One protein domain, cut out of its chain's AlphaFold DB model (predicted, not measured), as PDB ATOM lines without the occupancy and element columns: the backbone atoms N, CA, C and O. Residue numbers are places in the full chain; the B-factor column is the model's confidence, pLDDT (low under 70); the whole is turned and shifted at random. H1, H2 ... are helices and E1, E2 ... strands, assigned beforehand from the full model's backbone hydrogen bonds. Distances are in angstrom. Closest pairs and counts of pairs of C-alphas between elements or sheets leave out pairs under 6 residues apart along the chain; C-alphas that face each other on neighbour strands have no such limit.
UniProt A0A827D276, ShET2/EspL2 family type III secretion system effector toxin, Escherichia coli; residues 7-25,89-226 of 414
ATOM      1  N   THR A   7      76.615  50.998   8.099       44.53
ATOM      2  CA  THR A   7      76.491  52.395   8.532       44.53
ATOM      3  C   THR A   7      75.645  53.260   7.597       44.53
ATOM      4  O   THR A   7      75.015  54.196   8.081       44.53
ATOM      5  N   LEU A   8      75.614  52.957   6.293       39.78
ATOM      6  CA  LEU A   8      74.843  53.719   5.299       39.78
ATOM      7  C   LEU A   8      73.352  53.335   5.319       39.78
ATOM      8  O   LEU A   8      72.507  54.221   5.416       39.78
ATOM      9  N   ASP A   9      73.029  52.038   5.378       50.16
ATOM     10  CA  ASP A   9      71.635  51.553   5.418       50.16
ATOM     11  C   ASP A   9      70.880  52.027   6.680       50.16
ATOM     12  O   ASP A   9      69.692  52.347   6.633       50.16
ATOM     13  N   LYS A  10      71.557  52.118   7.836       50.06
ATOM     14  CA  LYS A  10      70.922  52.493   9.116       50.06
ATOM     15  C   LYS A  10      70.538  53.977   9.209       50.06
ATOM     16  O   LYS A  10      69.566  54.298   9.895       50.06
ATOM     17  N   GLN A  11      71.277  54.874   8.545       47.53
ATOM     18  CA  GLN A  11      70.956  56.309   8.505       47.53
ATOM     19  C   GLN A  11      69.776  56.604   7.571       47.53
ATOM     20  O   GLN A  11      68.925  57.420   7.921       47.53
ATOM     21  N   GLU A  12      69.679  55.909   6.434       42.44
ATOM     22  CA  GLU A  12      68.547  56.050   5.507       42.44
ATOM     23  C   GLU A  12      67.229  55.511   6.095       42.44
ATOM     24  O   GLU A  12      66.159  56.048   5.812       42.44
ATOM     25  N   LEU A  13      67.295  54.503   6.976       48.91
ATOM     26  CA  LEU A  13      66.123  53.867   7.597       48.91
ATOM     27  C   LEU A  13      65.569  54.585   8.842       48.91
ATOM     28  O   LEU A  13      64.600  54.109   9.429       48.91
ATOM     29  N   ASN A  14      66.145  55.717   9.277       46.88
ATOM     30  CA  ASN A  14      65.684  56.469  10.462       46.88
ATOM     31  C   ASN A  14      65.550  55.614  11.749       46.88
ATOM     32  O   ASN A  14      64.772  55.935  12.653       46.88
ATOM     33  N   LEU A  15      66.321  54.526  11.859       50.84
ATOM     34  CA  LEU A  15      66.295  53.615  13.004       50.84
ATOM     35  C   LEU A  15      66.936  54.300  14.221       50.84
ATOM     36  O   LEU A  15      68.142  54.220  14.455       50.84
ATOM     37  N   LYS A  16      66.123  55.003  15.016       43.03
ATOM     38  CA  LYS A  16      66.556  55.587  16.290       43.03
ATOM     39  C   LYS A  16      66.732  54.477  17.324       43.03
ATOM     40  O   LYS A  16      65.763  53.988  17.904       43.03
ATOM     41  N   SER A  17      67.977  54.101  17.601       42.19
ATOM     42  CA  SER A  17      68.293  53.429  18.860       42.19
ATOM     43  C   SER A  17      68.287  54.489  19.965       42.19
ATOM     44  O   SER A  17      69.288  55.156  20.212       42.19
ATOM     45  N   ASP A  18      67.144  54.699  20.620       40.09
ATOM     46  CA  ASP A  18      67.071  55.547  21.818       40.09
ATOM     47  C   ASP A  18      67.819  54.855  22.976       40.09
ATOM     48  O   ASP A  18      67.236  54.292  23.909       40.09
ATOM     49  N   ARG A  19      69.154  54.859  22.911       44.34
ATOM     50  CA  ARG A  19      70.039  54.390  23.972       44.34
ATOM     51  C   ARG A  19      70.109  55.487  25.027       44.34
ATOM     52  O   ARG A  19      70.987  56.340  24.998       44.34
ATOM     53  N   LYS A  20      69.164  55.482  25.968       44.97
ATOM     54  CA  LYS A  20      69.276  56.322  27.167       44.97
ATOM     55  C   LYS A  20      70.478  55.843  27.982       44.97
ATOM     56  O   LYS A  20      70.437  54.735  28.522       44.97
ATOM     57  N   GLU A  21      71.535  56.651  28.063       45.56
ATOM     58  CA  GLU A  21      72.573  56.461  29.079       45.56
ATOM     59  C   GLU A  21      71.894  56.457  30.450       45.56
ATOM     60  O   GLU A  21      71.125  57.359  30.786       45.56
ATOM     61  N   LYS A  22      72.083  55.378  31.208       53.09
ATOM     62  CA  LYS A  22      71.470  55.244  32.528       53.09
ATOM     63  C   LYS A  22      72.365  55.880  33.581       53.09
ATOM     64  O   LYS A  22      73.558  55.610  33.618       53.09
ATOM     65  N   GLU A  23      71.736  56.612  34.494       51.91
ATOM     66  CA  GLU A  23      72.346  57.259  35.666       51.91
ATOM     67  C   GLU A  23      72.826  56.276  36.758       51.91
ATOM     68  O   GLU A  23      73.402  56.697  37.759       51.91
ATOM     69  N   PHE A  24      72.600  54.965  36.607       58.78
ATOM     70  CA  PHE A  24      72.909  53.967  37.641       58.78
ATOM     71  C   PHE A  24      74.258  53.264  37.411       58.78
ATOM     72  O   PHE A  24      74.617  52.979  36.264       58.78
ATOM     73  N   PRO A  25      74.989  52.899  38.487       67.38
ATOM     74  CA  PRO A  25      76.257  52.188  38.371       67.38
ATOM     75  C   PRO A  25      76.058  50.802  37.750       67.38
ATOM     76  O   PRO A  25      75.121  50.076  38.090       67.38
ATOM     77  N   ALA A  89      72.001  21.218  29.963       74.69
ATOM     78  CA  ALA A  89      70.746  20.545  29.641       74.69
ATOM     79  C   ALA A  89      70.054  21.154  28.408       74.69
ATOM     80  O   ALA A  89      69.513  20.410  27.597       74.69
ATOM     81  N   LEU A  90      70.102  22.479  28.240       73.50
ATOM     82  CA  LEU A  90      69.580  23.173  27.058       73.50
ATOM     83  C   LEU A  90      70.396  22.870  25.799       73.50
ATOM     84  O   LEU A  90      69.810  22.737  24.734       73.50
ATOM     85  N   VAL A  91      71.719  22.722  25.910       66.25
ATOM     86  CA  VAL A  91      72.601  22.315  24.799       66.25
ATOM     87  C   VAL A  91      72.418  20.827  24.463       66.25
ATOM     88  O   VAL A  91      72.369  20.443  23.298       66.25
ATOM     89  N   SER A  92      72.260  19.977  25.477       63.50
ATOM     90  CA  SER A  92      72.076  18.528  25.335       63.50
ATOM     91  C   SER A  92      70.631  18.107  25.038       63.50
ATOM     92  O   SER A  92      70.387  16.922  24.817       63.50
ATOM     93  N   SER A  93      69.663  19.033  25.036       66.69
ATOM     94  CA  SER A  93      68.276  18.747  24.644       66.69
ATOM     95  C   SER A  93      68.170  18.534  23.123       66.69
ATOM     96  O   SER A  93      69.185  18.403  22.433       66.69
ATOM     97  N   ARG A  94      66.959  18.491  22.560       66.81
ATOM     98  CA  ARG A  94      66.817  18.334  21.110       66.81
ATOM     99  C   ARG A  94      67.267  19.593  20.344       66.81
ATOM    100  O   ARG A  94      67.047  20.698  20.840       66.81
ATOM    101  N   PRO A  95      67.846  19.449  19.135       67.56
ATOM    102  CA  PRO A  95      68.419  20.568  18.386       67.56
ATOM    103  C   PRO A  95      67.386  21.531  17.793       67.56
ATOM    104  O   PRO A  95      67.766  22.573  17.276       67.56
ATOM    105  N   GLU A  96      66.094  21.210  17.855       80.38
ATOM    106  CA  GLU A  96      65.046  21.992  17.206       80.38
ATOM    107  C   GLU A  96      65.047  23.478  17.560       80.38
ATOM    108  O   GLU A  96      65.130  23.861  18.726       80.38
ATOM    109  N   GLY A  97      64.925  24.311  16.525       81.31
ATOM    110  CA  GLY A  97      64.863  25.759  16.660       81.31
ATOM    111  C   GLY A  97      66.189  26.412  17.032       81.31
ATOM    112  O   GLY A  97      66.221  27.632  17.139       81.31
ATOM    113  N   ARG A  98      67.273  25.659  17.250       87.62
ATOM    114  CA  ARG A  98      68.607  26.240  17.454       87.62
ATOM    115  C   ARG A  98      69.182  26.696  16.120       87.62
ATOM    116  O   ARG A  98      68.895  26.093  15.098       87.62
ATOM    117  N   CYS A  99      70.060  27.681  16.132       90.25
ATOM    118  CA  CYS A  99      70.830  28.025  14.942       90.25
ATOM    119  C   CYS A  99      72.156  28.679  15.308       90.25
ATOM    120  O   CYS A  99      72.365  29.109  16.443       90.25
ATOM    121  N   VAL A 100      73.055  28.743  14.334       85.94
ATOM    122  CA  VAL A 100      74.242  29.595  14.363       85.94
ATOM    123  C   VAL A 100      74.124  30.615  13.246       85.94
ATOM    124  O   VAL A 100      73.775  30.266  12.121       85.94
ATOM    125  N   ALA A 101      74.428  31.870  13.547       89.44
ATOM    126  CA  ALA A 101      74.445  32.951  12.572       89.44
ATOM    127  C   ALA A 101      75.634  33.876  12.824       89.44
ATOM    128  O   ALA A 101      76.260  33.824  13.887       89.44
ATOM    129  N   ALA A 102      75.939  34.730  11.851       84.38
ATOM    130  CA  ALA A 102      76.856  35.836  12.072       84.38
ATOM    131  C   ALA A 102      76.238  36.815  13.078       84.38
ATOM    132  O   ALA A 102      75.024  37.024  13.093       84.38
ATOM    133  N   CYS A 103      77.065  37.452  13.902       83.75
ATOM    134  CA  CYS A 103      76.613  38.492  14.820       83.75
ATOM    135  C   CYS A 103      75.975  39.665  14.059       83.75
ATOM    136  O   CYS A 103      75.046  40.279  14.582       83.75
ATOM    137  N   GLY A 104      76.417  39.942  12.826       83.38
ATOM    138  CA  GLY A 104      75.765  40.889  11.911       83.38
ATOM    139  C   GLY A 104      74.332  40.505  11.532       83.38
ATOM    140  O   GLY A 104      73.456  41.362  11.504       83.38
ATOM    141  N   ASP A 105      74.063  39.212  11.348       87.81
ATOM    142  CA  ASP A 105      72.752  38.688  10.936       87.81
ATOM    143  C   ASP A 105      71.817  38.400  12.125       87.81
ATOM    144  O   ASP A 105      70.755  37.795  11.969       87.81
ATOM    145  N   PHE A 106      72.179  38.823  13.339       91.38
ATOM    146  CA  PHE A 106      71.404  38.541  14.548       91.38
ATOM    147  C   PHE A 106      69.935  38.976  14.429       91.38
ATOM    148  O   PHE A 106      69.029  38.206  14.751       91.38
ATOM    149  N   GLY A 107      69.679  40.182  13.925       92.25
ATOM    150  CA  GLY A 107      68.338  40.715  13.715       92.25
ATOM    151  C   GLY A 107      67.532  39.903  12.708       92.25
ATOM    152  O   GLY A 107      66.340  39.675  12.924       92.25
ATOM    153  N   LEU A 108      68.175  39.410  11.644       92.69
ATOM    154  CA  LEU A 108      67.547  38.528  10.656       92.69
ATOM    155  C   LEU A 108      67.043  37.241  11.321       92.69
ATOM    156  O   LEU A 108      65.906  36.825  11.089       92.69
ATOM    157  N   VAL A 109      67.848  36.657  12.216       94.19
ATOM    158  CA  VAL A 109      67.435  35.500  13.021       94.19
ATOM    159  C   VAL A 109      66.262  35.856  13.939       94.19
ATOM    160  O   VAL A 109      65.292  35.103  14.018       94.19
ATOM    161  N   MET A 110      66.303  37.005  14.626       95.81
ATOM    162  CA  MET A 110      65.214  37.418  15.525       95.81
ATOM    163  C   MET A 110      63.898  37.606  14.764       95.81
ATOM    164  O   MET A 110      62.848  37.180  15.244       95.81
ATOM    165  N   LYS A 111      63.953  38.181  13.559       95.12
ATOM    166  CA  LYS A 111      62.805  38.290  12.653       95.12
ATOM    167  C   LYS A 111      62.252  36.911  12.293       95.12
ATOM    168  O   LYS A 111      61.045  36.703  12.407       95.12
ATOM    169  N   ALA A 112      63.110  35.958  11.922       94.69
ATOM    170  CA  ALA A 112      62.686  34.592  11.607       94.69
ATOM    171  C   ALA A 112      62.013  33.900  12.806       94.69
ATOM    172  O   ALA A 112      60.997  33.222  12.640       94.69
ATOM    173  N   TYR A 113      62.513  34.117  14.028       95.31
ATOM    174  CA  TYR A 113      61.822  33.658  15.232       95.31
ATOM    175  C   TYR A 113      60.484  34.364  15.445       95.31
ATOM    176  O   TYR A 113      59.525  33.691  15.805       95.31
ATOM    177  N   PHE A 114      60.375  35.674  15.203       95.62
ATOM    178  CA  PHE A 114      59.094  36.376  15.302       95.62
ATOM    179  C   PHE A 114      58.054  35.842  14.313       95.62
ATOM    180  O   PHE A 114      56.909  35.657  14.714       95.62
ATOM    181  N   ASP A 115      58.440  35.513  13.077       94.00
ATOM    182  CA  ASP A 115      57.541  34.862  12.112       94.00
ATOM    183  C   ASP A 115      56.989  33.537  12.659       94.00
ATOM    184  O   ASP A 115      55.791  33.247  12.569       94.00
ATOM    185  N   LYS A 116      57.861  32.723  13.265       92.62
ATOM    186  CA  LYS A 116      57.473  31.444  13.874       92.62
ATOM    187  C   LYS A 116      56.633  31.640  15.131       92.62
ATOM    188  O   LYS A 116      55.654  30.929  15.324       92.62
ATOM    189  N   MET A 117      56.980  32.609  15.964       93.00
ATOM    190  CA  MET A 117      56.228  32.944  17.165       93.00
ATOM    191  C   MET A 117      54.808  33.405  16.825       93.00
ATOM    192  O   MET A 117      53.853  32.887  17.393       93.00
ATOM    193  N   GLU A 118      54.662  34.314  15.862       92.44
ATOM    194  CA  GLU A 118      53.372  34.846  15.413       92.44
ATOM    195  C   GLU A 118      52.486  33.747  14.810       92.44
ATOM    196  O   GLU A 118      51.352  33.562  15.246       92.44
ATOM    197  N   SER A 119      53.032  32.946  13.888       91.44
ATOM    198  CA  SER A 119      52.298  31.840  13.249       91.44
ATOM    199  C   SER A 119      51.868  30.726  14.210       91.44
ATOM    200  O   SER A 119      50.949  29.976  13.892       91.44
ATOM    201  N   ASN A 120      52.495  30.623  15.385       90.19
ATOM    202  CA  ASN A 120      52.194  29.600  16.390       90.19
ATOM    203  C   ASN A 120      51.593  30.171  17.690       90.19
ATOM    204  O   ASN A 120      51.481  29.451  18.681       90.19
ATOM    205  N   GLY A 121      51.217  31.456  17.720       90.12
ATOM    206  CA  GLY A 121      50.591  32.083  18.892       90.12
ATOM    207  C   GLY A 121      51.500  32.201  20.126       90.12
ATOM    208  O   GLY A 121      51.011  32.284  21.254       90.12
ATOM    209  N   ILE A 122      52.823  32.207  19.944       90.56
ATOM    210  CA  ILE A 122      53.807  32.342  21.024       90.56
ATOM    211  C   ILE A 122      54.096  33.829  21.245       90.56
ATOM    212  O   ILE A 122      54.719  34.486  20.421       90.56
ATOM    213  N   SER A 123      53.693  34.378  22.390       91.19
ATOM    214  CA  SER A 123      53.897  35.804  22.689       91.19
ATOM    215  C   SER A 123      55.258  36.119  23.320       91.19
ATOM    216  O   SER A 123      55.702  37.268  23.281       91.19
ATOM    217  N   VAL A 124      55.932  35.127  23.912       92.62
ATOM    218  CA  VAL A 124      57.215  35.294  24.611       92.62
ATOM    219  C   VAL A 124      58.120  34.100  24.360       92.62
ATOM    220  O   VAL A 124      57.716  32.956  24.539       92.62
ATOM    221  N   MET A 125      59.376  34.382  24.033       93.25
ATOM    222  CA  MET A 125      60.435  33.384  23.937       93.25
ATOM    223  C   MET A 125      61.702  33.922  24.594       93.25
ATOM    224  O   MET A 125      62.010  35.108  24.489       93.25
ATOM    225  N   ALA A 126      62.455  33.055  25.258       93.31
ATOM    226  CA  ALA A 126      63.815  33.338  25.680       93.31
ATOM    227  C   ALA A 126      64.772  32.319  25.059       93.31
ATOM    228  O   ALA A 126      64.396  31.176  24.799       93.31
ATOM    229  N   ALA A 127      66.010  32.733  24.822       94.19
ATOM    230  CA  ALA A 127      67.062  31.868  24.313       94.19
ATOM    231  C   ALA A 127      68.399  32.206  24.974       94.19
ATOM    232  O   ALA A 127      68.665  33.363  25.316       94.19
ATOM    233  N   ILE A 128      69.246  31.191  25.138       92.06
ATOM    234  CA  ILE A 128      70.660  31.403  25.451       92.06
ATOM    235  C   ILE A 128      71.370  31.769  24.151       92.06
ATOM    236  O   ILE A 128      71.183  31.095  23.139       92.06
ATOM    237  N   LEU A 129      72.197  32.809  24.203       91.50
ATOM    238  CA  LEU A 129      73.169  33.106  23.158       91.50
ATOM    239  C   LEU A 129      74.544  32.639  23.627       91.50
ATOM    240  O   LEU A 129      74.938  32.965  24.748       91.50
ATOM    241  N   LEU A 130      75.274  31.912  22.787       83.31
ATOM    242  CA  LEU A 130      76.676  31.573  23.023       83.31
ATOM    243  C   LEU A 130      77.534  32.273  21.972       83.31
ATOM    244  O   LEU A 130      77.353  32.041  20.777       83.31
ATOM    245  N   VAL A 131      78.449  33.119  22.437       76.81
ATOM    246  CA  VAL A 131      79.450  33.810  21.618       76.81
ATOM    247  C   VAL A 131      80.801  33.514  22.245       76.81
ATOM    248  O   VAL A 131      81.066  33.931  23.375       76.81
ATOM    249  N   ASP A 132      81.633  32.745  21.548       68.56
ATOM    250  CA  ASP A 132      82.895  32.217  22.073       68.56
ATOM    251  C   ASP A 132      82.725  31.572  23.469       68.56
ATOM    252  O   ASP A 132      81.977  30.610  23.648       68.56
ATOM    253  N   ASN A 133      83.409  32.116  24.481       63.28
ATOM    254  CA  ASN A 133      83.367  31.661  25.873       63.28
ATOM    255  C   ASN A 133      82.348  32.430  26.734       63.28
ATOM    256  O   ASN A 133      82.339  32.280  27.962       63.28
ATOM    257  N   HIS A 134      81.511  33.271  26.123       80.00
ATOM    258  CA  HIS A 134      80.523  34.094  26.811       80.00
ATOM    259  C   HIS A 134      79.095  33.644  26.508       80.00
ATOM    260  O   HIS A 134      78.771  33.211  25.405       80.00
ATOM    261  N   ALA A 135      78.231  33.750  27.514       84.75
ATOM    262  CA  ALA A 135      76.826  33.390  27.408       84.75
ATOM    263  C   ALA A 135      75.953  34.588  27.777       84.75
ATOM    264  O   ALA A 135      76.143  35.191  28.836       84.75
ATOM    265  N   LEU A 136      74.985  34.889  26.919       90.00
ATOM    266  CA  LEU A 136      74.005  35.959  27.083       90.00
ATOM    267  C   LEU A 136      72.597  35.358  27.086       90.00
ATOM    268  O   LEU A 136      72.400  34.185  26.752       90.00
ATOM    269  N   THR A 137      71.601  36.182  27.396       91.94
ATOM    270  CA  THR A 137      70.195  35.819  27.188       91.94
ATOM    271  C   THR A 137      69.544  36.801  26.237       91.94
ATOM    272  O   THR A 137      69.625  38.006  26.455       91.94
ATOM    273  N   VAL A 138      68.819  36.300  25.241       94.38
ATOM    274  CA  VAL A 138      67.853  37.106  24.490       94.38
ATOM    275  C   VAL A 138      66.440  36.762  24.928       94.38
ATOM    276  O   VAL A 138      66.107  35.608  25.197       94.38
ATOM    277  N   ARG A 139      65.597  37.786  24.993       93.69
ATOM    278  CA  ARG A 139      64.160  37.684  25.184       93.69
ATOM    279  C   ARG A 139      63.450  38.348  24.011       93.69
ATOM    280  O   ARG A 139      63.668  39.531  23.755       93.69
ATOM    281  N   LEU A 140      62.557  37.598  23.381       94.88
ATOM    282  CA  LEU A 140      61.621  38.063  22.368       94.88
ATOM    283  C   LEU A 140      60.226  38.193  22.975       94.88
ATOM    284  O   LEU A 140      59.789  37.326  23.739       94.88
ATOM    285  N   ARG A 141      59.527  39.284  22.661       93.50
ATOM    286  CA  ARG A 141      58.128  39.479  23.056       93.50
ATOM    287  C   ARG A 141      57.334  40.147  21.941       93.50
ATOM    288  O   ARG A 141      57.753  41.188  21.445       93.50
ATOM    289  N   ILE A 142      56.180  39.573  21.628       93.75
ATOM    290  CA  ILE A 142      55.137  40.176  20.800       93.75
ATOM    291  C   ILE A 142      54.129  40.810  21.763       93.75
ATOM    292  O   ILE A 142      53.618  40.143  22.666       93.75
ATOM    293  N   LYS A 143      53.909  42.121  21.648       90.81
ATOM    294  CA  LYS A 143      52.965  42.871  22.485       90.81
ATOM    295  C   LYS A 143      51.872  43.468  21.621       90.81
ATOM    296  O   LYS A 143      52.174  44.319  20.799       90.81
ATOM    297  N   ASN A 144      50.627  43.114  21.896       87.12
ATOM    298  CA  ASN A 144      49.481  43.769  21.276       87.12
ATOM    299  C   ASN A 144      49.002  44.871  22.225       87.12
ATOM    300  O   ASN A 144      48.792  44.610  23.413       87.12
ATOM    301  N   THR A 145      48.895  46.104  21.738       78.38
ATOM    302  CA  THR A 145      48.294  47.204  22.498       78.38
ATOM    303  C   THR A 145      46.774  47.132  22.407       78.38
ATOM    304  O   THR A 145      46.207  46.495  21.520       78.38
ATOM    305  N   THR A 146      46.098  47.817  23.327       74.31
ATOM    306  CA  THR A 146      44.637  47.993  23.308       74.31
ATOM    307  C   THR A 146      44.139  48.721  22.058       74.31
ATOM    308  O   THR A 146      42.974  48.592  21.706       74.31
ATOM    309  N   GLU A 147      45.022  49.452  21.377       75.69
ATOM    310  CA  GLU A 147      44.759  50.184  20.132       75.69
ATOM    311  C   GLU A 147      44.973  49.319  18.875       75.69
ATOM    312  O   GLU A 147      44.818  49.800  17.758       75.69
ATOM    313  N   GLY A 148      45.320  48.035  19.040       77.19
ATOM    314  CA  GLY A 148      45.534  47.100  17.933       77.19
ATOM    315  C   GLY A 148      46.946  47.122  17.338       77.19
ATOM    316  O   GLY A 148      47.198  46.414  16.367       77.19
ATOM    317  N   CYS A 149      47.881  47.880  17.918       78.31
ATOM    318  CA  CYS A 149      49.269  47.928  17.456       78.31
ATOM    319  C   CYS A 149      50.074  46.748  18.016       78.31
ATOM    320  O   CYS A 149      50.153  46.546  19.233       78.31
ATOM    321  N   THR A 150      50.746  46.012  17.137       89.19
ATOM    322  CA  THR A 150      51.663  44.934  17.520       89.19
ATOM    323  C   THR A 150      53.085  45.470  17.607       89.19
ATOM    324  O   THR A 150      53.599  46.035  16.653       89.19
ATOM    325  N   HIS A 151      53.749  45.263  18.741       91.00
ATOM    326  CA  HIS A 151      55.146  45.622  18.949       91.00
ATOM    327  C   HIS A 151      56.010  44.376  19.124       91.00
ATOM    328  O   HIS A 151      55.762  43.540  20.001       91.00
ATOM    329  N   TYR A 152      57.090  44.315  18.359       93.19
ATOM    330  CA  TYR A 152      58.143  43.315  18.422       93.19
ATOM    331  C   TYR A 152      59.277  43.836  19.292       93.19
ATOM    332  O   TYR A 152      59.877  44.876  19.025       93.19
ATOM    333  N   VAL A 153      59.556  43.124  20.379       92.06
ATOM    334  CA  VAL A 153      60.532  43.544  21.380       92.06
ATOM    335  C   VAL A 153      61.655  42.530  21.469       92.06
ATOM    336  O   VAL A 153      61.420  41.389  21.864       92.06
ATOM    337  N   VAL A 154      62.877  42.984  21.203       93.88
ATOM    338  CA  VAL A 154      64.107  42.225  21.431       93.88
ATOM    339  C   VAL A 154      64.808  42.804  22.650       93.88
ATOM    340  O   VAL A 154      64.981  44.015  22.775       93.88
ATOM    341  N   SER A 155      65.166  41.959  23.609       91.31
ATOM    342  CA  SER A 155      65.900  42.360  24.810       91.31
ATOM    343  C   SER A 155      67.070  41.420  25.041       91.31
ATOM    344  O   SER A 155      66.841  40.242  25.299       91.31
ATOM    345  N   VAL A 156      68.297  41.933  25.001       90.88
ATOM    346  CA  VAL A 156      69.504  41.151  25.291       90.88
ATOM    347  C   VAL A 156      70.045  41.544  26.654       90.88
ATOM    348  O   VAL A 156      70.177  42.722  26.992       90.88
ATOM    349  N   TYR A 157      70.327  40.524  27.446       88.62
ATOM    350  CA  TYR A 157      70.896  40.621  28.772       88.62
ATOM    351  C   TYR A 157      72.323  40.080  28.759       88.62
ATOM    352  O   TYR A 157      72.539  38.913  28.421       88.62
ATOM    353  N   ASP A 158      73.273  40.927  29.159       87.38
ATOM    354  CA  ASP A 158      74.671  40.552  29.336       87.38
ATOM    355  C   ASP A 158      74.976  40.340  30.828       87.38
ATOM    356  O   ASP A 158      74.970  41.306  31.593       87.38
ATOM    357  N   PRO A 159      75.317  39.113  31.264       85.12
ATOM    358  CA  PRO A 159      75.734  38.845  32.639       85.12
ATOM    359  C   PRO A 159      76.960  39.631  33.136       85.12
ATOM    360  O   PRO A 159      77.275  39.570  34.325       85.12
ATOM    361  N   ASN A 160      77.688  40.337  32.268       81.62
ATOM    362  CA  ASN A 160      78.739  41.271  32.679       81.62
ATOM    363  C   ASN A 160      78.201  42.625  33.170       81.62
ATOM    364  O   ASN A 160      78.936  43.332  33.857       81.62
ATOM    365  N   VAL A 161      76.945  42.962  32.858       81.50
ATOM    366  CA  VAL A 161      76.216  44.127  33.378       81.50
ATOM    367  C   VAL A 161      74.893  43.633  33.961       81.50
ATOM    368  O   VAL A 161      73.829  43.731  33.357       81.50
ATOM    369  N   THR A 162      74.961  43.028  35.146       78.31
ATOM    370  CA  THR A 162      73.886  42.195  35.690       78.31
ATOM    371  C   THR A 162      72.603  42.947  36.009       78.31
ATOM    372  O   THR A 162      71.533  42.337  36.012       78.31
ATOM    373  N   ASN A 163      72.697  44.250  36.251       78.25
ATOM    374  CA  ASN A 163      71.572  45.123  36.556       78.25
ATOM    375  C   ASN A 163      70.994  45.846  35.327       78.25
ATOM    376  O   ASN A 163      70.140  46.724  35.473       78.25
ATOM    377  N   ASP A 164      71.421  45.485  34.113       77.94
ATOM    378  CA  ASP A 164      70.964  46.141  32.893       77.94
ATOM    379  C   ASP A 164      70.697  45.171  31.740       77.94
ATOM    380  O   ASP A 164      71.208  44.060  31.693       77.94
ATOM    381  N   LYS A 165      69.886  45.622  30.785       83.94
ATOM    382  CA  LYS A 165      69.668  44.979  29.490       83.94
ATOM    383  C   LYS A 165      69.477  46.037  28.416       83.94
ATOM    384  O   LYS A 165      68.870  47.078  28.676       83.94
ATOM    385  N   ILE A 166      69.886  45.722  27.193       84.25
ATOM    386  CA  ILE A 166      69.566  46.551  26.031       84.25
ATOM    387  C   ILE A 166      68.281  46.023  25.399       84.25
ATOM    388  O   ILE A 166      68.096  44.816  25.233       84.25
ATOM    389  N   ARG A 167      67.359  46.938  25.093       87.50
ATOM    390  CA  ARG A 167      66.049  46.632  24.521       87.50
ATOM    391  C   ARG A 167      65.812  47.486  23.285       87.50
ATOM    392  O   ARG A 167      65.893  48.704  23.374       87.50
ATOM    393  N   ILE A 168      65.401  46.835  22.204       87.06
ATOM    394  CA  ILE A 168      64.865  47.467  20.999       87.06
ATOM    395  C   ILE A 168      63.404  47.040  20.845       87.06
ATOM    396  O   ILE A 168      63.016  45.923  21.201       87.06
ATOM    397  N   MET A 169      62.574  47.970  20.386       89.50
ATOM    398  CA  MET A 169      61.155  47.771  20.130       89.50
ATOM    399  C   MET A 169      60.823  48.400  18.782       89.50
ATOM    400  O   MET A 169      61.185  49.550  18.565       89.50
ATOM    401  N   SER A 170      60.134  47.661  17.919       89.31
ATOM    402  CA  SER A 170      59.569  48.184  16.673       89.31
ATOM    403  C   SER A 170      58.141  47.664  16.492       89.31
ATOM    404  O   SER A 170      57.791  46.607  17.016       89.31
ATOM    405  N   GLU A 171      57.316  48.409  15.764       88.88
ATOM    406  CA  GLU A 171      56.001  47.971  15.281       88.88
ATOM    407  C   GLU A 171      56.115  46.998  14.091       88.88
ATOM    408  O   GLU A 171      55.176  46.273  13.773       88.88
ATOM    409  N   SER A 172      57.296  46.919  13.469       88.81
ATOM    410  CA  SER A 172      57.589  46.047  12.337       88.81
ATOM    411  C   SER A 172      58.768  45.119  12.625       88.81
ATOM    412  O   SER A 172      59.889  45.543  12.914       88.81
ATOM    413  N   LYS A 173      58.546  43.811  12.470       89.69
ATOM    414  CA  LYS A 173      59.621  42.804  12.500       89.69
ATOM    415  C   LYS A 173      60.620  42.968  11.348       89.69
ATOM    416  O   LYS A 173      61.742  42.481  11.461       89.69
ATOM    417  N   GLU A 174      60.250  43.668  10.272       90.88
ATOM    418  CA  GLU A 174      61.174  43.983   9.176       90.88
ATOM    419  C   GLU A 174      62.249  44.982   9.603       90.88
ATOM    420  O   GLU A 174      63.378  44.868   9.143       90.88
ATOM    421  N   ASP A 175      61.963  45.883  10.543       88.88
ATOM    422  CA  ASP A 175      62.973  46.813  11.062       88.88
ATOM    423  C   ASP A 175      63.992  46.083  11.941       88.88
ATOM    424  O   ASP A 175      65.182  46.396  11.941       88.88
ATOM    425  N   ILE A 176      63.528  45.062  12.673       89.06
ATOM    426  CA  ILE A 176      64.371  44.247  13.552       89.06
ATOM    427  C   ILE A 176      65.498  43.558  12.769       89.06
ATOM    428  O   ILE A 176      66.586  43.375  13.316       89.06
ATOM    429  N   LYS A 177      65.281  43.218  11.489       90.56
ATOM    430  CA  LYS A 177      66.258  42.466  10.684       90.56
ATOM    431  C   LYS A 177      67.588  43.195  10.469       90.56
ATOM    432  O   LYS A 177      68.579  42.543  10.164       90.56
ATOM    433  N   HIS A 178      67.604  44.518  10.632       86.62
ATOM    434  CA  HIS A 178      68.763  45.378  10.385       86.62
ATOM    435  C   HIS A 178      69.683  45.552  11.605       86.62
ATOM    436  O   HIS A 178      70.718  46.215  11.509       86.62
ATOM    437  N   TYR A 179      69.319  44.988  12.759       85.81
ATOM    438  CA  TYR A 179      70.139  45.072  13.964       85.81
ATOM    439  C   TYR A 179      71.096  43.884  14.074       85.81
ATOM    440  O   TYR A 179      70.701  42.727  13.975       85.81
ATOM    441  N   SER A 180      72.354  44.175  14.362       87.75
ATOM    442  CA  SER A 180      73.377  43.203  14.736       87.75
ATOM    443  C   SER A 180      73.300  42.891  16.232       87.75
ATOM    444  O   SER A 180      72.707  43.639  17.009       87.75
ATOM    445  N   LEU A 181      73.971  41.829  16.683       85.81
ATOM    446  CA  LEU A 181      74.120  41.553  18.112       85.81
ATOM    447  C   LEU A 181      74.829  42.710  18.832       85.81
ATOM    448  O   LEU A 181      74.523  42.990  19.989       85.81
ATOM    449  N   MET A 182      75.733  43.420  18.150       79.62
ATOM    450  CA  MET A 182      76.485  44.533  18.732       79.62
ATOM    451  C   MET A 182      75.619  45.742  19.080       79.62
ATOM    452  O   MET A 182      75.902  46.425  20.066       79.62
ATOM    453  N   ASP A 183      74.504  45.944  18.376       82.00
ATOM    454  CA  ASP A 183      73.508  46.963  18.733       82.00
ATOM    455  C   ASP A 183      72.858  46.681  20.109       82.00
ATOM    456  O   ASP A 183      72.266  47.566  20.727       82.00
ATOM    457  N   PHE A 184      73.018  45.458  20.625       81.31
ATOM    458  CA  PHE A 184      72.488  44.999  21.904       81.31
ATOM    459  C   PHE A 184      73.551  44.741  22.984       81.31
ATOM    460  O   PHE A 184      73.216  44.243  24.064       81.31
ATOM    461  N   MET A 185      74.819  45.074  22.732       75.31
ATOM    462  CA  MET A 185      75.923  44.794  23.652       75.31
ATOM    463  C   MET A 185      76.398  46.051  24.399       75.31
ATOM    464  O   MET A 185      76.510  47.151  23.857       75.31
ATOM    465  N   ASN A 186      76.718  45.883  25.685       63.81
ATOM    466  CA  ASN A 186      77.236  46.945  26.559       63.81
ATOM    467  C   ASN A 186      78.775  47.054  26.512       63.81
ATOM    468  O   ASN A 186      79.412  47.404  27.508       63.81
ATOM    469  N   VAL A 187      79.376  46.744  25.360       56.31
ATOM    470  CA  VAL A 187      80.830  46.785  25.174       56.31
ATOM    471  C   VAL A 187      81.253  48.206  24.818       56.31
ATOM    472  O   VAL A 187      80.628  48.873  23.995       56.31
ATOM    473  N   ASP A 188      82.311  48.676  25.470       49.59
ATOM    474  CA  ASP A 188      83.015  49.878  25.046       49.59
ATOM    475  C   ASP A 188      83.713  49.569  23.716       49.59
ATOM    476  O   ASP A 188      84.658  48.775  23.671       49.59
ATOM    477  N   TYR A 189      83.220  50.167  22.629       43.12
ATOM    478  CA  TYR A 189      83.771  50.000  21.282       43.12
ATOM    479  C   TYR A 189      85.277  50.316  21.228       43.12
ATOM    480  O   TYR A 189      85.979  49.765  20.385       43.12
ATOM    481  N   SER A 190      85.801  51.131  22.154       36.66
ATOM    482  CA  SER A 190      87.232  51.452  22.234       36.66
ATOM    483  C   SER A 190      88.108  50.303  22.763       36.66
ATOM    484  O   SER A 190      89.310  50.266  22.489       36.66
ATOM    485  N   LEU A 191      87.524  49.336  23.484       37.94
ATOM    486  CA  LEU A 191      88.223  48.152  24.006       37.94
ATOM    487  C   LEU A 191      88.261  46.993  22.997       37.94
ATOM    488  O   LEU A 191      89.113  46.109  23.106       37.94
ATOM    489  N   LEU A 192      87.396  47.018  21.979       40.41
ATOM    490  CA  LEU A 192      87.466  46.136  20.814       40.41
ATOM    491  C   LEU A 192      88.506  46.697  19.830       40.41
ATOM    492  O   LEU A 192      88.173  47.267  18.799       40.41
ATOM    493  N   LYS A 193      89.803  46.526  20.125       33.75
ATOM    494  CA  LYS A 193      90.924  46.877  19.215       33.75
ATOM    495  C   LYS A 193      90.998  46.018  17.931       33.75
ATOM    496  O   LYS A 193      92.049  45.921  17.304       33.75
ATOM    497  N   TRP A 194      89.907  45.365  17.553       36.19
ATOM    498  CA  TRP A 194      89.804  44.423  16.444       36.19
ATOM    499  C   TRP A 194      88.666  44.929  15.557       36.19
ATOM    500  O   TRP A 194      87.610  45.273  16.078       36.19
ATOM    501  N   SER A 195      88.913  45.079  14.251       39.53
ATOM    502  CA  SER A 195      88.029  45.800  13.323       39.53
ATOM    503  C   SER A 195      86.558  45.377  13.449       39.53
ATOM    504  O   SER A 195      86.271  44.201  13.673       39.53
ATOM    505  N   ASN A 196      85.622  46.318  13.259       42.28
ATOM    506  CA  ASN A 196      84.177  46.035  13.207       42.28
ATOM    507  C   ASN A 196      83.859  44.825  12.306       42.28
ATOM    508  O   ASN A 196      83.033  43.991  12.666       42.28
ATOM    509  N   ASP A 197      84.594  44.668  11.202       37.38
ATOM    510  CA  ASP A 197      84.510  43.518  10.297       37.38
ATOM    511  C   ASP A 197      84.766  42.172  10.996       37.38
ATOM    512  O   ASP A 197      84.112  41.182  10.685       37.38
ATOM    513  N   HIS A 198      85.696  42.093  11.948       41.41
ATOM    514  CA  HIS A 198      86.007  40.844  12.650       41.41
ATOM    515  C   HIS A 198      84.888  40.435  13.617       41.41
ATOM    516  O   HIS A 198      84.597  39.253  13.762       41.41
ATOM    517  N   VAL A 199      84.240  41.420  14.238       45.47
ATOM    518  CA  VAL A 199      83.151  41.237  15.204       45.47
ATOM    519  C   VAL A 199      81.825  40.896  14.519       45.47
ATOM    520  O   VAL A 199      81.103  40.013  14.970       45.47
ATOM    521  N   ILE A 200      81.510  41.563  13.408       50.09
ATOM    522  CA  ILE A 200      80.311  41.289  12.600       50.09
ATOM    523  C   ILE A 200      80.340  39.849  12.068       50.09
ATOM    524  O   ILE A 200      79.309  39.174  12.049       50.09
ATOM    525  N   ASN A 201      81.536  39.365  11.723       52.44
ATOM    526  CA  ASN A 201      81.781  38.004  11.255       52.44
ATOM    527  C   ASN A 201      81.938  36.964  12.383       52.44
ATOM    528  O   ASN A 201      82.101  35.782  12.078       52.44
ATOM    529  N   GLN A 202      81.888  37.356  13.666       69.19
ATOM    530  CA  GLN A 202      81.830  36.379  14.755       69.19
ATOM    531  C   GLN A 202      80.504  35.629  14.734       69.19
ATOM    532  O   GLN A 202      79.461  36.168  14.366       69.19
ATOM    533  N   SER A 203      80.541  34.384  15.184       76.44
ATOM    534  CA  SER A 203      79.380  33.505  15.184       76.44
ATOM    535  C   SER A 203      78.694  33.522  16.541       76.44
ATOM    536  O   SER A 203      79.340  33.448  17.586       76.44
ATOM    537  N   VAL A 204      77.369  33.576  16.520       87.25
ATOM    538  CA  VAL A 204      76.524  33.421  17.700       87.25
ATOM    539  C   VAL A 204      75.669  32.176  17.531       87.25
ATOM    540  O   VAL A 204      75.000  32.009  16.512       87.25
ATOM    541  N   ALA A 205      75.682  31.293  18.527       86.69
ATOM    542  CA  ALA A 205      74.702  30.221  18.629       86.69
ATOM    543  C   ALA A 205      73.489  30.704  19.420       86.69
ATOM    544  O   ALA A 205      73.644  31.226  20.524       86.69
ATOM    545  N   ILE A 206      72.291  30.481  18.891       93.19
ATOM    546  CA  ILE A 206      71.023  30.788  19.542       93.19
ATOM    547  C   ILE A 206      70.337  29.477  19.916       93.19
ATOM    548  O   ILE A 206      70.097  28.618  19.069       93.19
ATOM    549  N   ILE A 207      70.031  29.310  21.204       91.12
ATOM    550  CA  ILE A 207      69.423  28.097  21.760       91.12
ATOM    551  C   ILE A 207      68.120  28.476  22.474       91.12
ATOM    552  O   ILE A 207      68.175  28.922  23.628       91.12
ATOM    553  N   PRO A 208      66.948  28.325  21.825       92.38
ATOM    554  CA  PRO A 208      65.664  28.623  22.446       92.38
ATOM    555  C   PRO A 208      65.400  27.754  23.676       92.38
ATOM    556  O   PRO A 208      65.642  26.548  23.680       92.38
ATOM    557  N   ALA A 209      64.869  28.374  24.723       90.56
ATOM    558  CA  ALA A 209      64.513  27.730  25.980       90.56
ATOM    559  C   ALA A 209      62.991  27.561  26.086       90.56
ATOM    560  O   ALA A 209      62.363  28.059  27.015       90.56
ATOM    561  N   LEU A 210      62.395  26.870  25.111       86.81
ATOM    562  CA  LEU A 210      60.960  26.575  25.080       86.81
ATOM    563  C   LEU A 210      60.660  25.122  25.486       86.81
ATOM    564  O   LEU A 210      61.541  24.259  25.403       86.81
ATOM    565  N   PRO A 211      59.408  24.824  25.889       82.75
ATOM    566  CA  PRO A 211      58.915  23.457  25.992       82.75
ATOM    567  C   PRO A 211      59.142  22.664  24.701       82.75
ATOM    568  O   PRO A 211      59.135  23.209  23.594       82.75
ATOM    569  N   LYS A 212      59.309  21.349  24.847       77.94
ATOM    570  CA  LYS A 212      59.678  20.436  23.757       77.94
ATOM    571  C   LYS A 212      58.713  20.507  22.570       77.94
ATOM    572  O   LYS A 212      59.148  20.441  21.424       77.94
ATOM    573  N   GLU A 213      57.422  20.644  22.843       81.69
ATOM    574  CA  GLU A 213      56.363  20.725  21.838       81.69
ATOM    575  C   GLU A 213      56.473  22.017  21.018       81.69
ATOM    576  O   GLU A 213      56.278  21.997  19.807       81.69
ATOM    577  N   GLN A 214      56.854  23.126  21.661       85.00
ATOM    578  CA  GLN A 214      57.012  24.434  21.021       85.00
ATOM    579  C   GLN A 214      58.327  24.555  20.244       85.00
ATOM    580  O   GLN A 214      58.362  25.219  19.214       85.00
ATOM    581  N   LEU A 215      59.395  23.867  20.667       83.56
ATOM    582  CA  LEU A 215      60.652  23.832  19.907       83.56
ATOM    583  C   LEU A 215      60.459  23.260  18.496       83.56
ATOM    584  O   LEU A 215      61.034  23.774  17.540       83.56
ATOM    585  N   LEU A 216      59.606  22.241  18.338       82.62
ATOM    586  CA  LEU A 216      59.290  21.657  17.028       82.62
ATOM    587  C   LEU A 216      58.652  22.668  16.066       82.62
ATOM    588  O   LEU A 216      58.866  22.570  14.858       82.62
ATOM    589  N   MET A 217      57.919  23.647  16.599       84.62
ATOM    590  CA  MET A 217      57.269  24.704  15.821       84.62
ATOM    591  C   MET A 217      58.279  25.702  15.233       84.62
ATOM    592  O   MET A 217      57.965  26.402  14.273       84.62
ATOM    593  N   LEU A 218      59.501  25.751  15.777       82.25
ATOM    594  CA  LEU A 218      60.567  26.642  15.316       82.25
ATOM    595  C   LEU A 218      61.392  26.074  14.147       82.25
ATOM    596  O   LEU A 218      62.222  26.799  13.604       82.25
ATOM    597  N   LYS A 219      61.174  24.815  13.732       77.81
ATOM    598  CA  LYS A 219      61.868  24.222  12.571       77.81
ATOM    599  C   LYS A 219      61.607  25.008  11.278       77.81
ATOM    600  O   LYS A 219      60.503  25.529  11.063       77.81
ATOM    601  N   GLY A 220      62.584  25.015  10.372       77.00
ATOM    602  CA  GLY A 220      62.451  25.568   9.019       77.00
ATOM    603  C   GLY A 220      63.245  26.857   8.834       77.00
ATOM    604  O   GLY A 220      64.460  26.820   8.913       77.00
ATOM    605  N   SER A 221      62.576  27.994   8.609       69.88
ATOM    606  CA  SER A 221      63.194  29.278   8.208       69.88
ATOM    607  C   SER A 221      64.392  29.746   9.048       69.88
ATOM    608  O   SER A 221      65.252  30.456   8.542       69.88
ATOM    609  N   VAL A 222      64.465  29.359  10.322       74.69
ATOM    610  CA  VAL A 222      65.607  29.654  11.202       74.69
ATOM    611  C   VAL A 222      66.834  28.797  10.844       74.69
ATOM    612  O   VAL A 222      67.960  29.285  10.900       74.69
ATOM    613  N   ASP A 223      66.614  27.546  10.435       67.56
ATOM    614  CA  ASP A 223      67.638  26.587  10.006       67.56
ATOM    615  C   ASP A 223      68.189  26.925   8.603       67.56
ATOM    616  O   ASP A 223      69.294  26.519   8.256       67.56
ATOM    617  N   GLU A 224      67.425  27.668   7.796       72.19
ATOM    618  CA  GLU A 224      67.798  28.090   6.435       72.19
ATOM    619  C   GLU A 224      68.786  29.266   6.408       72.19
ATOM    620  O   GLU A 224      69.374  29.564   5.364       72.19
ATOM    621  N   ILE A 225      68.991  29.939   7.545       81.25
ATOM    622  CA  ILE A 225      69.955  31.035   7.649       81.25
ATOM    623  C   ILE A 225      71.354  30.454   7.472       81.25
ATOM    624  O   ILE A 225      71.793  29.591   8.231       81.25
ATOM    625  N   THR A 226      72.059  30.938   6.454       73.62
ATOM    626  CA  THR A 226      73.409  30.470   6.150       73.62
ATOM    627  C   THR A 226      74.368  30.920   7.253       73.62
ATOM    628  O   THR A 226      74.508  32.123   7.478       73.62
TER     629      THR A 226
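AT A GLANCE: This is residues 7 to 25 and 89 to 226 of the 414 residues of the protein "ShET2/EspL2 family type III secretion system effector toxin" of Escherichia coli (UniProt A0A827D276). A strongly twisted sheet of six strands curls round one long helix, H3, and the short helix H4 packs on H3. Short helices H5, H6 and H7 lie round this core, H1 lies away from it, and the loop of residues 188 to 195 sticks out. The printed part has 157 residues, with seven named helices and six named strands in the order H1 H2 E1 H3 E2 E3 E4 E5 H4 H5 H6 E6 H7. The sheet, E1 E6 E2 E3 E4 E5, is antiparallel, and the class is mixed, helices and strands. The whole is compact, with a radius of gyration of the C-alphas of 15.6 A and spans of 43 by 42 by 33 A.

HOW THE PARTS SIT: Start at H1, residues 7 to 12, which is not on the sheet, with 0 pairs of C-alphas within 10 A. Past the cut, H2, residues 89 to 92, only grazes the sheet with residues 90 to 91. Edge strand E1, residues 99 to 102, is antiparallel to E6, residues 203 to 208, at 149 degrees; look for N 101 and O 204, 3.0 A apart. H3, residues 106 to 119, is on one face of the sheet, giving two layers, helix and sheet. E2, residues 124 to 131, is antiparallel to E6 at 147 degrees, with N 130 and O 205 at 2.9 A. E1, H3 and E2 form a split strand-helix-strand unit, two strands running the same way with E6 between them, and its crossover is right-handed. E2, E3, residues 134 to 144, E4, residues 150 to 157, and E5, residues 166 to 170, form a meander, each the antiparallel neighbour of the one before; N 127 and O 138, N 141 and O 153, and N 154 and O 168 each lie 2.9 A apart. The closest C-alphas of H3 and E3 are Phe 114 and Leu 140, 7.7 A. H4, residues 173 to 176, touches H3, closest at the C-alphas of Gly 107 and Ile 176, 5.3 A. H5, residues 181 to 184, only grazes the sheet. H6, residues 196 to 200, is close to H5 but not clearly touching, closest at C-alphas 182 and 200, 7.9 A. H7, residues 212 to 217, is close to H3 but not clearly touching, closest at C-alphas 116 and 217, 7.0 A, and about perpendicular at 80 degrees. Every O i to N i+4 pair is within hydrogen-bond range in H3 and H6, 1 of 2 in H1 and 0 of 2 in H7, which has 1 of 3 O i to N i+3 pairs; H2, H4 and H5 are too short for such a pair.

IN THESE COORDINATES: Find C-alpha 7 at (76.491, 52.395, 8.532), where H1 begins. H3 runs 20.3 A from C-alpha 106 at (71.404, 38.541, 14.548). E3 is 33.0 A long, E4 22.7 A, E2 22.5 A, E6 16.3 A and E5 13.8 A. H7 ends at C-alpha 217, (57.269, 24.704, 15.821).

THE WHOLE: The C-alphas of Thr 146 and Lys 193, 46.5 A apart, are the two farthest apart. Residues 26 to 88 are not printed, and C-alphas 25 and 89 lie 33.3 A apart across the cut. Of the links printed whole, H5 to H6 is long, with 11 residues. The mean pLDDT of the printed part is 76.4; 45 residues are under 70, among them residues 7 to 25 and 186 to 202.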